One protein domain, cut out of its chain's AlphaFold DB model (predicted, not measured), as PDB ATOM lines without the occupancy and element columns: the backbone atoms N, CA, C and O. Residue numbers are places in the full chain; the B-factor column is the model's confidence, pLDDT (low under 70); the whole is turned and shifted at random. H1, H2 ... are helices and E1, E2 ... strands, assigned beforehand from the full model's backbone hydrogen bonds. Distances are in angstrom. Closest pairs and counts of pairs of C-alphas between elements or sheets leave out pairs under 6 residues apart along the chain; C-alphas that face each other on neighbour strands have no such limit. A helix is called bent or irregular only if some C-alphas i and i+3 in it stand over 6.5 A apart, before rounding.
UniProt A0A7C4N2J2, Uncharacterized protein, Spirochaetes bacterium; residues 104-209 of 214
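What this domain is: This is residues 104 to 209 of the 214 residues of an uncharacterized protein of Spirochaetes bacterium (UniProt A0A7C4N2J2). One antiparallel sheet of five strands is curled like part of a barrel, folding back at E1 so that E3 and E2 face E4 and E5, and its two edge strands come near each other. At one end of this curled sheet, short H1 is over E2, and the long link from H2 to E4 loops far out from the body, with Ser 169 at one end of the domain's greatest distance. The printed part has 106 residues with five named strands and three short named helices, in the order E1 E2 E3 H1 H2 E4 E5 H3; the sheet's order is E3 E2 E1 E4 E5, and the class is mixed. The whole is only just compact, close to loose, with a radius of gyration of the C-alphas of 15.6 A, and it is elongated, spanning 51 by 31 by 22 A.

How they stand to each other: E1, residues 109 to 122, bends by 80 degrees at residue 113 and is the hinge of a folded sheet, one sheet bent back on itself into two leaves that face each other. E2, residues 131 to 138, forms a hairpin with E1, with N 120 and O 133 2.8 A apart, within hydrogen-bond range. E3, residues 142 to 148, forms a hairpin with E2, with N 134 and O 146 at 2.8 A. E1 E2 E3 are a meander, each strand the antiparallel neighbour of the one before. H1, residues 150 to 153, is on the sheet at a height of 8.7 A, only just over E2 with 3 of its C-alphas; the closest C-alphas of the two are those of Met 132 and Pro 150, 5.1 A apart. H2, residues 160 to 165, is not on the sheet. E4, residues 184 to 191, is antiparallel to E1, with N 114 and O 186 at 2.8 A. E5, residues 199 to 204, forms a hairpin with E4, with N 189 and O 199 at 2.8 A. Across the fold, the closest C-alphas of the edge strands E3 and E5 are those of Phe 144 and Thr 199, 5.9 A apart. H3, residues 205 to 208, is not on the sheet. In H2 every O i to N i+4 pair is within hydrogen-bond range; H1 and H3 are too short for such a pair.

Where its parts are: E1 runs 31.4 A from C-alpha 109 at (-46.761, 53.529, 16.888) to C-alpha 122 at (-67.856, 35.630, 31.711). E2 measures 22.6 A, E3 19.8 A, E4 22.0 A and E5 15.6 A. H3 ends at C-alpha 208, at (-73.539, 47.994, 11.922).

The domain as a whole: The two C-alphas farthest apart are those of Gln 107 and Ser 169, 51.9 A. The printed part has no cut. The link from H2 to E4, residues 166 to 183, is long; within it, residues 180 to 181 pair in parallel with residues 157 to 158. The mean pLDDT of the printed part is 85.2, and residues 125 to 129 and residue 209 are under 70.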
ATOM      1  N   LYS A 104     -48.492  60.702  22.893       91.81
ATOM      2  CA  LYS A 104     -47.215  61.368  23.206       91.81
ATOM      3  C   LYS A 104     -46.188  61.256  22.077       91.81
ATOM      4  O   LYS A 104     -45.521  62.237  21.761       91.81
ATOM      5  N   HIS A 105     -46.056  60.076  21.478       92.19
ATOM      6  CA  HIS A 105     -45.017  59.744  20.504       92.19
ATOM      7  C   HIS A 105     -45.609  58.984  19.304       92.19
ATOM      8  O   HIS A 105     -45.294  57.811  19.100       92.19
ATOM      9  N   PRO A 106     -46.429  59.633  18.456       89.88
ATOM     10  CA  PRO A 106     -47.166  58.950  17.387       89.88
ATOM     11  C   PRO A 106     -46.253  58.228  16.385       89.88
ATOM     12  O   PRO A 106     -46.636  57.216  15.811       89.88
ATOM     13  N   GLN A 107     -45.015  58.697  16.210       91.62
ATOM     14  CA  GLN A 107     -44.032  58.109  15.293       91.62
ATOM     15  C   GLN A 107     -43.602  56.680  15.679       91.62
ATOM     16  O   GLN A 107     -43.210  55.906  14.802       91.62
ATOM     17  N   GLN A 108     -43.680  56.321  16.966       92.31
ATOM     18  CA  GLN A 108     -43.284  55.004  17.490       92.31
ATOM     19  C   GLN A 108     -44.381  53.944  17.347       92.31
ATOM     20  O   GLN A 108     -44.147  52.764  17.598       92.31
ATOM     21  N   TYR A 109     -45.570  54.357  16.928       93.12
ATOM     22  CA  TYR A 109     -46.761  53.529  16.888       93.12
ATOM     23  C   TYR A 109     -47.280  53.433  15.457       93.12
ATOM     24  O   TYR A 109     -46.984  54.271  14.602       93.12
ATOM     25  N   THR A 110     -48.025  52.374  15.179       92.62
ATOM     26  CA  THR A 110     -48.676  52.166  13.889       92.62
ATOM     27  C   THR A 110     -50.046  51.541  14.098       92.62
ATOM     28  O   THR A 110     -50.320  50.939  15.137       92.62
ATOM     29  N   ILE A 111     -50.912  51.737  13.112       93.56
ATOM     30  CA  ILE A 111     -52.247  51.156  13.078       93.56
ATOM     31  C   ILE A 111     -52.221  50.064  12.022       93.56
ATOM     32  O   ILE A 111     -51.825  50.315  10.884       93.56
ATOM     33  N   SER A 112     -52.641  48.868  12.407       93.38
ATOM     34  CA  SER A 112     -52.689  47.710  11.525       93.38
ATOM     35  C   SER A 112     -54.079  47.107  11.499       93.38
ATOM     36  O   SER A 112     -54.863  47.248  12.441       93.38
ATOM     37  N   GLU A 113     -54.380  46.440  10.392       93.44
ATOM     38  CA  GLU A 113     -55.592  45.650  10.257       93.44
ATOM     39  C   GLU A 113     -55.486  44.400  11.131       93.44
ATOM     40  O   GLU A 113     -54.440  43.756  11.247       93.44
ATOM     41  N   GLY A 114     -56.590  44.092  11.791       93.62
ATOM     42  CA  GLY A 114     -56.740  42.923  12.627       93.62
ATOM     43  C   GLY A 114     -58.138  42.355  12.500       93.62
ATOM     44  O   GLY A 114     -58.984  42.843  11.749       93.62
ATOM     45  N   GLN A 115     -58.389  41.313  13.268       94.19
ATOM     46  CA  GLN A 115     -59.672  40.647  13.306       94.19
ATOM     47  C   GLN A 115     -59.990  40.189  14.718       94.19
ATOM     48  O   GLN A 115     -59.133  39.688  15.442       94.19
ATOM     49  N   ILE A 116     -61.246  40.343  15.105       92.75
ATOM     50  CA  ILE A 116     -61.784  39.699  16.294       92.75
ATOM     51  C   ILE A 116     -62.115  38.262  15.919       92.75
ATOM     52  O   ILE A 116     -62.899  38.041  14.999       92.75
ATOM     53  N   VAL A 117     -61.528  37.307  16.635       91.44
ATOM     54  CA  VAL A 117     -61.633  35.873  16.328       91.44
ATOM     55  C   VAL A 117     -62.490  35.113  17.328       91.44
ATOM     56  O   VAL A 117     -63.050  34.081  16.978       91.44
ATOM     57  N   LYS A 118     -62.586  35.603  18.568       90.19
ATOM     58  CA  LYS A 118     -63.309  34.923  19.640       90.19
ATOM     59  C   LYS A 118     -63.926  35.932  20.596       90.19
ATOM     60  O   LYS A 118     -63.322  36.968  20.876       90.19
ATOM     61  N   ALA A 119     -65.090  35.603  21.134       90.06
ATOM     62  CA  ALA A 119     -65.699  36.325  22.238       90.06
ATOM     63  C   ALA A 119     -66.136  35.333  23.321       90.06
ATOM     64  O   ALA A 119     -66.755  34.318  23.029       90.06
ATOM     65  N   GLU A 120     -65.794  35.617  24.570       88.56
ATOM     66  CA  GLU A 120     -66.094  34.775  25.722       88.56
ATOM     67  C   GLU A 120     -66.960  35.540  26.715       88.56
ATOM     68  O   GLU A 120     -66.580  36.602  27.223       88.56
ATOM     69  N   TYR A 121     -68.135  34.990  27.016       85.12
ATOM     70  CA  TYR A 121     -68.988  35.521  28.066       85.12
ATOM     71  C   TYR A 121     -68.536  35.005  29.431       85.12
ATOM     72  O   TYR A 121     -68.585  33.808  29.706       85.12
ATOM     73  N   ILE A 122     -68.157  35.925  30.314       85.12
ATOM     74  CA  ILE A 122     -67.856  35.630  31.711       85.12
ATOM     75  C   ILE A 122     -69.048  36.071  32.565       85.12
ATOM     76  O   ILE A 122     -69.328  37.278  32.650       85.12
ATOM     77  N   PRO A 123     -69.758  35.129  33.215       79.31
ATOM     78  CA  PRO A 123     -70.861  35.469  34.096       79.31
ATOM     79  C   PRO A 123     -70.338  36.213  35.328       79.31
ATOM     80  O   PRO A 123     -69.414  35.770  36.009       79.31
ATOM     81  N   GLY A 124     -70.946  37.355  35.636       70.50
ATOM     82  CA  GLY A 124     -70.773  38.014  36.928       70.50
ATOM     83  C   GLY A 124     -71.834  37.515  37.905       70.50
ATOM     84  O   GLY A 124     -72.923  37.147  37.477       70.50
ATOM     85  N   GLY A 125     -71.556  37.538  39.212       57.06
ATOM     86  CA  GLY A 125     -72.487  37.114  40.277       57.06
ATOM     87  C   GLY A 125     -73.748  37.987  40.453       57.06
ATOM     88  O   GLY A 125     -74.164  38.238  41.577       57.06
ATOM     89  N   GLY A 126     -74.316  38.516  39.365       54.62
ATOM     90  CA  GLY A 126     -75.542  39.310  39.282       54.62
ATOM     91  C   GLY A 126     -75.822  39.750  37.835       54.62
ATOM     92  O   GLY A 126     -74.892  39.873  37.035       54.62
ATOM     93  N   SER A 127     -77.091  40.033  37.502       48.59
ATOM     94  CA  SER A 127     -77.573  40.312  36.128       48.59
ATOM     95  C   SER A 127     -76.892  41.491  35.411       48.59
ATOM     96  O   SER A 127     -76.963  41.600  34.190       48.59
ATOM     97  N   SER A 128     -76.189  42.362  36.143       55.31
ATOM     98  CA  SER A 128     -75.486  43.538  35.610       55.31
ATOM     99  C   SER A 128     -73.956  43.427  35.583       55.31
ATOM    100  O   SER A 128     -73.298  44.369  35.143       55.31
ATOM    101  N   LYS A 129     -73.372  42.309  36.042       69.06
ATOM    102  CA  LYS A 129     -71.913  42.162  36.223       69.06
ATOM    103  C   LYS A 129     -71.222  41.270  35.188       69.06
ATOM    104  O   LYS A 129     -70.005  41.114  35.268       69.06
ATOM    105  N   GLY A 130     -71.972  40.679  34.256       76.56
ATOM    106  CA  GLY A 130     -71.402  39.886  33.167       76.56
ATOM    107  C   GLY A 130     -70.503  40.728  32.263       76.56
ATOM    108  O   GLY A 130     -70.769  41.912  32.034       76.56
ATOM    109  N   ARG A 131     -69.440  40.115  31.745       85.38
ATOM    110  CA  ARG A 131     -68.451  40.763  30.875       85.38
ATOM    111  C   ARG A 131     -68.242  39.915  29.635       85.38
ATOM    112  O   ARG A 131     -68.254  38.694  29.723       85.38
ATOM    113  N   MET A 132     -68.071  40.564  28.492       88.81
ATOM    114  CA  MET A 132     -67.664  39.893  27.265       88.81
ATOM    115  C   MET A 132     -66.186  40.184  27.038       88.81
ATOM    116  O   MET A 132     -65.828  41.343  26.818       88.81
ATOM    117  N   ILE A 133     -65.339  39.161  27.114       91.25
ATOM    118  CA  ILE A 133     -63.926  39.273  26.756       91.25
ATOM    119  C   ILE A 133     -63.782  38.910  25.291       91.25
ATOM    120  O   ILE A 133     -64.161  37.830  24.855       91.25
ATOM    121  N   VAL A 134     -63.246  39.836  24.520       91.44
ATOM    122  CA  VAL A 134     -63.096  39.706  23.084       91.44
ATOM    123  C   VAL A 134     -61.622  39.567  22.767       91.44
ATOM    124  O   VAL A 134     -60.817  40.417  23.145       91.44
ATOM    125  N   HIS A 135     -61.282  38.497  22.061       93.94
ATOM    126  CA  HIS A 135     -59.933  38.200  21.615       93.94
ATOM    127  C   HIS A 135     -59.832  38.454  20.120       93.94
ATOM    128  O   HIS A 135     -60.665  38.000  19.328       93.94
ATOM    129  N   GLY A 136     -58.768  39.134  19.724       94.06
ATOM    130  CA  GLY A 136     -58.453  39.310  18.322       94.06
ATOM    131  C   GLY A 136     -56.969  39.235  18.038       94.06
ATOM    132  O   GLY A 136     -56.127  39.247  18.938       94.06
ATOM    133  N   THR A 137     -56.670  39.132  16.752       94.69
ATOM    134  CA  THR A 137     -55.318  39.040  16.214       94.69
ATOM    135  C   THR A 137     -55.070  40.155  15.207       94.69
ATOM    136  O   THR A 137     -56.006  40.680  14.605       94.69
ATOM    137  N   PHE A 138     -53.814  40.554  15.037       93.81
ATOM    138  CA  PHE A 138     -53.386  41.528  14.030       93.81
ATOM    139  C   PHE A 138     -51.994  41.166  13.503       93.81
ATOM    140  O   PHE A 138     -51.199  40.559  14.227       93.81
ATOM    141  N   ASN A 139     -51.690  41.520  12.249       87.06
ATOM    142  CA  ASN A 139     -50.404  41.217  11.594       87.06
ATOM    143  C   ASN A 139     -49.934  39.750  11.775       87.06
ATOM    144  O   ASN A 139     -48.761  39.509  12.069       87.06
ATOM    145  N   ASP A 140     -50.857  38.784  11.702       78.75
ATOM    146  CA  ASP A 140     -50.658  37.322  11.830       78.75
ATOM    147  C   ASP A 140     -49.983  36.795  13.118       78.75
ATOM    148  O   ASP A 140     -49.871  35.584  13.309       78.75
ATOM    149  N   LYS A 141     -49.526  37.673  14.021       82.56
ATOM    150  CA  LYS A 141     -48.747  37.314  15.224       82.56
ATOM    151  C   LYS A 141     -49.104  38.125  16.467       82.56
ATOM    152  O   LYS A 141     -48.800  37.690  17.576       82.56
ATOM    153  N   GLY A 142     -49.684  39.307  16.294       90.25
ATOM    154  CA  GLY A 142     -50.098  40.173  17.388       90.25
ATOM    155  C   GLY A 142     -51.448  39.749  17.949       90.25
ATOM    156  O   GLY A 142     -52.299  39.242  17.217       90.25
ATOM    157  N   MET A 143     -51.654  39.979  19.243       93.81
ATOM    158  CA  MET A 143     -52.920  39.722  19.924       93.81
ATOM    159  C   MET A 143     -53.413  40.959  20.670       93.81
ATOM    160  O   MET A 143     -52.627  41.739  21.206       93.81
ATOM    161  N   PHE A 144     -54.728  41.121  20.741       92.94
ATOM    162  CA  PHE A 144     -55.366  42.111  21.599       92.94
ATOM    163  C   PHE A 144     -56.537  41.477  22.342       92.94
ATOM    164  O   PHE A 144     -57.158  40.520  21.869       92.94
ATOM    165  N   ILE A 145     -56.812  42.011  23.528       92.19
ATOM    166  CA  ILE A 145     -57.916  41.579  24.378       92.19
ATOM    167  C   ILE A 145     -58.668  42.826  24.810       92.19
ATOM    168  O   ILE A 145     -58.073  43.768  25.324       92.19
ATOM    169  N   GLU A 146     -59.978  42.825  24.602       90.12
ATOM    170  CA  GLU A 146     -60.845  43.946  24.944       90.12
ATOM    171  C   GLU A 146     -62.073  43.472  25.705       90.12
ATOM    172  O   GLU A 146     -62.618  42.401  25.452       90.12
ATOM    173  N   GLU A 147     -62.540  44.301  26.630       89.56
ATOM    174  CA  GLU A 147     -63.719  43.999  27.435       89.56
ATOM    175  C   GLU A 147     -64.914  44.824  26.950       89.56
ATOM    176  O   GLU A 147     -64.866  46.058  26.957       89.56
ATOM    177  N   PHE A 148     -66.011  44.158  26.598       87.88
ATOM    178  CA  PHE A 148     -67.274  44.762  26.177       87.88
ATOM    179  C   PHE A 148     -68.412  44.410  27.135       87.88
ATOM    180  O   PHE A 148     -68.426  43.360  27.782       87.88
ATOM    181  N   LYS A 149     -69.433  45.272  27.190       86.38
ATOM    182  CA  LYS A 149     -70.708  44.906  27.816       86.38
ATOM    183  C   LYS A 149     -71.373  43.774  27.013       86.38
ATOM    184  O   LYS A 149     -71.557  43.949  25.809       86.38
ATOM    185  N   PRO A 150     -71.824  42.673  27.642       83.75
ATOM    186  CA  PRO A 150     -72.476  41.566  26.938       83.75
ATOM    187  C   PRO A 150     -73.659  42.020  26.079       83.75
ATOM    188  O   PRO A 150     -73.710  41.728  24.893       83.75
ATOM    189  N   SER A 151     -74.546  42.857  26.631       82.56
ATOM    190  CA  SER A 151     -75.704  43.388  25.896       82.56
ATOM    191  C   SER A 151     -75.327  44.256  24.690       82.56
ATOM    192  O   SER A 151     -76.125  44.419  23.774       82.56
ATOM    193  N   LEU A 152     -74.147  44.886  24.721       83.94
ATOM    194  CA  LEU A 152     -73.624  45.630  23.580       83.94
ATOM    195  C   LEU A 152     -73.111  44.646  22.528       83.94
ATOM    196  O   LEU A 152     -73.471  44.776  21.366       83.94
ATOM    197  N   TRP A 153     -72.310  43.663  22.936       85.94
ATOM    198  CA  TRP A 153     -71.716  42.678  22.039       85.94
ATOM    199  C   TRP A 153     -72.769  41.822  21.326       85.94
ATOM    200  O   TRP A 153     -72.871  41.861  20.100       85.94
ATOM    201  N   SER A 154     -73.621  41.141  22.098       82.31
ATOM    202  CA  SER A 154     -74.618  40.175  21.614       82.31
ATOM    203  C   SER A 154     -75.670  40.779  20.681       82.31
ATOM    204  O   SER A 154     -76.351  40.043  19.972       82.31
ATOM    205  N   LYS A 155     -75.801  42.113  20.657       82.56
ATOM    206  CA  LYS A 155     -76.697  42.851  19.756       82.56
ATOM    207  C   LYS A 155     -76.172  42.950  18.317       82.56
ATOM    208  O   LYS A 155     -76.959  43.116  17.378       82.56
ATOM    209  N   TYR A 156     -74.855  42.932  18.137       82.50
ATOM    210  CA  TYR A 156     -74.216  43.156  16.837       82.50
ATOM    211  C   TYR A 156     -73.418  41.949  16.357       82.50
ATOM    212  O   TYR A 156     -73.316  41.750  15.149       82.50
ATOM    213  N   PHE A 157     -72.905  41.137  17.280       87.00
ATOM    214  CA  PHE A 157     -71.989  40.044  16.992       87.00
ATOM    215  C   PHE A 157     -72.455  38.744  17.635       87.00
ATOM    216  O   PHE A 157     -73.133  38.751  18.665       87.00
ATOM    217  N   THR A 158     -72.085  37.637  17.007       82.50
ATOM    218  CA  THR A 158     -72.402  36.282  17.459       82.50
ATOM    219  C   THR A 158     -71.387  35.303  16.886       82.50
ATOM    220  O   THR A 158     -70.816  35.554  15.820       82.50
ATOM    221  N   ASP A 159     -71.203  34.169  17.551       80.25
ATOM    222  CA  ASP A 159     -70.566  33.023  16.918       80.25
ATOM    223  C   ASP A 159     -71.541  32.346  15.957       80.25
ATOM    224  O   ASP A 159     -72.760  32.365  16.155       80.25
ATOM    225  N   LYS A 160     -71.000  31.758  14.885       77.50
ATOM    226  CA  LYS A 160     -71.806  31.105  13.845       77.50
ATOM    227  C   LYS A 160     -72.625  29.942  14.418       77.50
ATOM    228  O   LYS A 160     -73.811  29.832  14.132       77.50
ATOM    229  N   ASN A 161     -72.007  29.143  15.286       77.69
ATOM    230  CA  ASN A 161     -72.671  28.027  15.957       77.69
ATOM    231  C   ASN A 161     -73.776  28.511  16.909       77.69
ATOM    232  O   ASN A 161     -74.836  27.897  16.976       77.69
ATOM    233  N   ASP A 162     -73.553  29.618  17.619       76.44
ATOM    234  CA  ASP A 162     -74.557  30.188  18.523       76.44
ATOM    235  C   ASP A 162     -75.756  30.735  17.742       76.44
ATOM    236  O   ASP A 162     -76.900  30.535  18.138       76.44
ATOM    237  N   GLU A 163     -75.511  31.369  16.592       78.94
ATOM    238  CA  GLU A 163     -76.565  31.876  15.708       78.94
ATOM    239  C   GLU A 163     -77.437  30.753  15.138       78.94
ATOM    240  O   GLU A 163     -78.664  30.873  15.091       78.94
ATOM    241  N   GLU A 164     -76.822  29.649  14.709       80.19
ATOM    242  CA  GLU A 164     -77.532  28.487  14.166       80.19
ATOM    243  C   GLU A 164     -78.399  27.814  15.242       80.19
ATOM    244  O   GLU A 164     -79.563  27.490  14.981       80.19
ATOM    245  N   ASN A 165     -77.880  27.709  16.469       81.94
ATOM    246  CA  ASN A 165     -78.544  27.062  17.603       81.94
ATOM    247  C   ASN A 165     -79.597  27.926  18.318       81.94
ATOM    248  O   ASN A 165     -80.276  27.419  19.214       81.94
ATOM    249  N   LEU A 166     -79.761  29.197  17.935       80.12
ATOM    250  CA  LEU A 166     -80.736  30.089  18.562       80.12
ATOM    251  C   LEU A 166     -82.179  29.625  18.324       80.12
ATOM    252  O   LEU A 166     -82.590  29.420  17.172       80.12
ATOM    253  N   ARG A 167     -82.954  29.527  19.406       84.69
ATOM    254  CA  ARG A 167     -84.351  29.066  19.429       84.69
ATOM    255  C   ARG A 167     -85.318  30.232  19.579       84.69
ATOM    256  O   ARG A 167     -84.964  31.257  20.145       84.69
ATOM    257  N   GLU A 168     -86.562  30.051  19.135       82.56
ATOM    258  CA  GLU A 168     -87.622  31.078  19.206       82.56
ATOM    259  C   GLU A 168     -87.886  31.611  20.620       82.56
ATOM    260  O   GLU A 168     -88.319  32.750  20.776       82.56
ATOM    261  N   SER A 169     -87.596  30.807  21.645       83.56
ATOM    262  CA  SER A 169     -87.719  31.176  23.057       83.56
ATOM    263  C   SER A 169     -86.605  32.085  23.578       83.56
ATOM    264  O   SER A 169     -86.716  32.577  24.698       83.56
ATOM    265  N   ASP A 170     -85.514  32.259  22.831       78.81
ATOM    266  CA  ASP A 170     -84.336  32.971  23.314       78.81
ATOM    267  C   ASP A 170     -84.502  34.485  23.136       78.81
ATOM    268  O   ASP A 170     -84.910  34.961  22.075       78.81
ATOM    269  N   ASP A 171     -84.079  35.262  24.137       75.44
ATOM    270  CA  ASP A 171     -84.176  36.733  24.144       75.44
ATOM    271  C   ASP A 171     -83.568  37.398  22.893       75.44
ATOM    272  O   ASP A 171     -83.973  38.486  22.480       75.44
ATOM    273  N   TRP A 172     -82.576  36.746  22.281       73.75
ATOM    274  CA  TRP A 172     -81.832  37.254  21.128       73.75
ATOM    275  C   TRP A 172     -82.351  36.742  19.779       73.75
ATOM    276  O   TRP A 172     -81.837  37.156  18.739       73.75
ATOM    277  N   TYR A 173     -83.384  35.894  19.760       77.94
ATOM    278  CA  TYR A 173     -83.970  35.350  18.530       77.94
ATOM    279  C   TYR A 173     -84.469  36.400  17.533       77.94
ATOM    280  O   TYR A 173     -84.225  36.229  16.337       77.94
ATOM    281  N   PRO A 174     -85.052  37.542  17.952       82.06
ATOM    282  CA  PRO A 174     -85.421  38.607  17.017       82.06
ATOM    283  C   PRO A 174     -84.238  39.205  16.231       82.06
ATOM    284  O   PRO A 174     -84.441  39.872  15.208       82.06
ATOM    285  N   GLU A 175     -83.005  39.002  16.710       75.94
ATOM    286  CA  GLU A 175     -81.763  39.444  16.072       75.94
ATOM    287  C   GLU A 175     -81.101  38.352  15.212       75.94
ATOM    288  O   GLU A 175     -80.098  38.636  14.554       75.94
ATOM    289  N   LYS A 176     -81.673  37.140  15.151       78.88
ATOM    290  CA  LYS A 176     -81.183  36.044  14.305       78.88
ATOM    291  C   LYS A 176     -81.136  36.470  12.830       78.88
ATOM    292  O   LYS A 176     -82.059  37.097  12.311       78.88
ATOM    293  N   GLY A 177     -80.027  36.180  12.160       76.44
ATOM    294  CA  GLY A 177     -79.691  36.593  10.798       76.44
ATOM    295  C   GLY A 177     -79.263  38.060  10.647       76.44
ATOM    296  O   GLY A 177     -78.802  38.444   9.575       76.44
ATOM    297  N   LYS A 178     -79.390  38.897  11.690       80.69
ATOM    298  CA  LYS A 178     -79.026  40.332  11.657       80.69
ATOM    299  C   LYS A 178     -77.676  40.626  12.308       80.69
ATOM    300  O   LYS A 178     -77.223  41.775  12.280       80.69
ATOM    301  N   ARG A 179     -77.081  39.639  12.975       83.62
ATOM    302  CA  ARG A 179     -75.795  39.760  13.668       83.62
ATOM    303  C   ARG A 179     -74.664  39.354  12.741       83.62
ATOM    304  O   ARG A 179     -74.819  38.495  11.879       83.62
ATOM    305  N   ARG A 180     -73.511  39.991  12.912       84.81
ATOM    306  CA  ARG A 180     -72.312  39.677  12.142       84.81
ATOM    307  C   ARG A 180     -71.600  38.482  12.784       84.81
ATOM    308  O   ARG A 180     -71.301  38.560  13.980       84.81
ATOM    309  N   PRO A 181     -71.318  37.409  12.026       86.81
ATOM    310  CA  PRO A 181     -70.524  36.306  12.537       86.81
ATOM    311  C   PRO A 181     -69.059  36.727  12.691       86.81
ATOM    312  O   PRO A 181     -68.572  37.593  11.953       86.81
ATOM    313  N   LEU A 182     -68.356  36.092  13.627       88.00
ATOM    314  CA  LEU A 182     -66.896  36.139  13.682       88.00
ATOM    315  C   LEU A 182     -66.280  35.372  12.488       88.00
ATOM    316  O   LEU A 182     -66.867  34.382  12.041       88.00
ATOM    317  N   PRO A 183     -65.109  35.790  11.964       90.69
ATOM    318  CA  PRO A 183     -64.281  36.905  12.423       90.69
ATOM    319  C   PRO A 183     -64.748  38.289  11.933       90.69
ATOM    320  O   PRO A 183     -65.322  38.440  10.852       90.69
ATOM    321  N   VAL A 184     -64.470  39.327  12.729       90.25
ATOM    322  CA  VAL A 184     -64.849  40.725  12.431       90.25
ATOM    323  C   VAL A 184     -63.598  41.569  12.190       90.25
ATOM    324  O   VAL A 184     -62.759  41.625  13.089       90.25
ATOM    325  N   PRO A 185     -63.464  42.253  11.037       91.56
ATOM    326  CA  PRO A 185     -62.301  43.086  10.754       91.56
ATOM    327  C   PRO A 185     -62.299  44.343  11.627       91.56
ATOM    328  O   PRO A 185     -63.338  44.972  11.852       91.56
ATOM    329  N   VAL A 186     -61.119  44.706  12.117       94.56
ATOM    330  CA  VAL A 186     -60.897  45.830  13.028       94.56
ATOM    331  C   VAL A 186     -59.553  46.504  12.771       94.56
ATOM    332  O   VAL A 186     -58.696  45.958  12.080       94.56
ATOM    333  N   TRP A 187     -59.337  47.669  13.383       94.62
ATOM    334  CA  TRP A 187     -58.031  48.327  13.399       94.62
ATOM    335  C   TRP A 187     -57.459  48.390  14.806       94.62
ATOM    336  O   TRP A 187     -58.125  48.815  15.760       94.62
ATOM    337  N   VAL A 188     -56.194  48.000  14.907       94.62
ATOM    338  CA  VAL A 188     -55.462  47.843  16.160       94.62
ATOM    339  C   VAL A 188     -54.270  48.788  16.161       94.62
ATOM    340  O   VAL A 188     -53.487  48.828  15.212       94.62
ATOM    341  N   LEU A 189     -54.142  49.558  17.235       94.06
ATOM    342  CA  LEU A 189     -52.985  50.394  17.515       94.06
ATOM    343  C   LEU A 189     -51.940  49.562  18.249       94.06
ATOM    344  O   LEU A 189     -52.257  48.950  19.265       94.06
ATOM    345  N   HIS A 190     -50.696  49.588  17.785       93.31
ATOM    346  CA  HIS A 190     -49.604  48.917  18.480       93.31
ATOM    347  C   HIS A 190     -48.283  49.670  18.329       93.31
ATOM    348  O   HIS A 190     -48.093  50.505  17.437       93.31
ATOM    349  N   ASN A 191     -47.345  49.365  19.221       92.38
ATOM    350  CA  ASN A 191     -45.991  49.887  19.147       92.38
ATOM    351  C   ASN A 191     -45.217  49.185  18.012       92.38
ATOM    352  O   ASN A 191     -45.287  47.964  17.860       92.38
ATOM    353  N   LYS A 192     -44.439  49.934  17.222       90.62
ATOM    354  CA  LYS A 192     -43.604  49.375  16.142       90.62
ATOM    355  C   LYS A 192     -42.528  48.419  16.666       90.62
ATOM    356  O   LYS A 192     -42.182  47.459  15.990       90.62
ATOM    357  N   SER A 193     -42.011  48.678  17.867       87.44
ATOM    358  CA  SER A 193     -40.990  47.853  18.531       87.44
ATOM    359  C   SER A 193     -41.556  46.618  19.241       87.44
ATOM    360  O   SER A 193     -40.827  45.654  19.466       87.44
ATOM    361  N   ASN A 194     -42.851  46.616  19.573       84.12
ATOM    362  CA  ASN A 194     -43.519  45.506  20.245       84.12
ATOM    363  C   ASN A 194     -44.818  45.147  19.518       84.12
ATOM    364  O   ASN A 194     -45.883  45.674  19.821       84.12
ATOM    365  N   ILE A 195     -44.714  44.219  18.568       86.00
ATOM    366  CA  ILE A 195     -45.834  43.781  17.717       86.00
ATOM    367  C   ILE A 195     -46.692  42.708  18.423       86.00
ATOM    368  O   ILE A 195     -47.696  42.259  17.886       86.00
ATOM    369  N   LYS A 196     -46.325  42.267  19.637       89.56
ATOM    370  CA  LYS A 196     -47.043  41.179  20.325       89.56
ATOM    371  C   LYS A 196     -48.413  41.603  20.841       89.56
ATOM    372  O   LYS A 196     -49.335  40.796  20.817       89.56
ATOM    373  N   TYR A 197     -48.530  42.843  21.305       90.94
ATOM    374  CA  TYR A 197     -49.739  43.363  21.932       90.94
ATOM    375  C   TYR A 197     -50.196  44.633  21.232       90.94
ATOM    376  O   TYR A 197     -49.375  45.406  20.738       90.94
ATOM    377  N   GLY A 198     -51.506  44.830  21.186       91.50
ATOM    378  CA  GLY A 198     -52.104  46.041  20.656       91.50
ATOM    379  C   GLY A 198     -53.431  46.346  21.328       91.50
ATOM    380  O   GLY A 198     -53.978  45.533  22.072       91.50
ATOM    381  N   THR A 199     -53.948  47.531  21.037       92.31
ATOM    382  CA  THR A 199     -55.206  48.043  21.576       92.31
ATOM    383  C   THR A 199     -56.190  48.295  20.441       92.31
ATOM    384  O   THR A 199     -55.833  48.881  19.416       92.31
ATOM    385  N   LEU A 200     -57.444  47.876  20.609       92.94
ATOM    386  CA  LEU A 200     -58.476  48.098  19.601       92.94
ATOM    387  C   LEU A 200     -58.829  49.585  19.544       92.94
ATOM    388  O   LEU A 200     -59.242  50.179  20.540       92.94
ATOM    389  N   ILE A 201     -58.731  50.183  18.359       91.81
ATOM    390  CA  ILE A 201     -59.034  51.609  18.184       91.81
ATOM    391  C   ILE A 201     -60.151  51.881  17.190       91.81
ATOM    392  O   ILE A 201     -60.708  52.984  17.215       91.81
ATOM    393  N   ALA A 202     -60.492  50.932  16.312       92.25
ATOM    394  CA  ALA A 202     -61.625  51.120  15.422       92.25
ATOM    395  C   ALA A 202     -62.288  49.837  14.917       92.25
ATOM    396  O   ALA A 202     -61.655  48.793  14.790       92.25
ATOM    397  N   ILE A 203     -63.570  49.977  14.576       92.06
ATOM    398  CA  ILE A 203     -64.407  48.990  13.888       92.06
ATOM    399  C   ILE A 203     -65.150  49.723  12.768       92.06
ATOM    400  O   ILE A 203     -65.568  50.869  12.958       92.06
ATOM    401  N   ASP A 204     -65.307  49.092  11.605       88.56
ATOM    402  CA  ASP A 204     -65.965  49.738  10.468       88.56
ATOM    403  C   ASP A 204     -67.436  49.956  10.817       88.56
ATOM    404  O   ASP A 204     -68.140  49.028  11.216       88.56
ATOM    405  N   LYS A 205     -67.923  51.187  10.681       86.44
ATOM    406  CA  LYS A 205     -69.323  51.484  10.960       86.44
ATOM    407  C   LYS A 205     -70.266  50.783   9.983       86.44
ATOM    408  O   LYS A 205     -71.403  50.493  10.361       86.44
ATOM    409  N   GLY A 206     -69.799  50.465   8.773       81.38
ATOM    410  CA  GLY A 206     -70.528  49.659   7.796       81.38
ATOM    411  C   GLY A 206     -70.967  48.307   8.359       81.38
ATOM    412  O   GLY A 206     -72.051  47.835   8.041       81.38
ATOM    413  N   ILE A 207     -70.217  47.740   9.310       83.75
ATOM    414  CA  ILE A 207     -70.564  46.475   9.981       83.75
ATOM    415  C   ILE A 207     -71.897  46.571  10.742       83.75
ATOM    416  O   ILE A 207     -72.575  45.564  10.932       83.75
ATOM    417  N   PHE A 208     -72.322  47.773  11.141       80.06
ATOM    418  CA  PHE A 208     -73.539  47.994  11.922       80.06
ATOM    419  C   PHE A 208     -74.781  48.336  11.072       80.06
ATOM    420  O   PHE A 208     -75.706  48.941  11.613       80.06
ATOM    421  N   HIS A 209     -74.808  47.998   9.771       66.31
ATOM    422  CA  HIS A 209     -75.864  48.344   8.796       66.31
ATOM    423  C   HIS A 209     -77.263  48.606   9.398       66.31
ATOM    424  O   HIS A 209     -77.868  47.744  10.035       66.31
TER     425      HIS A 209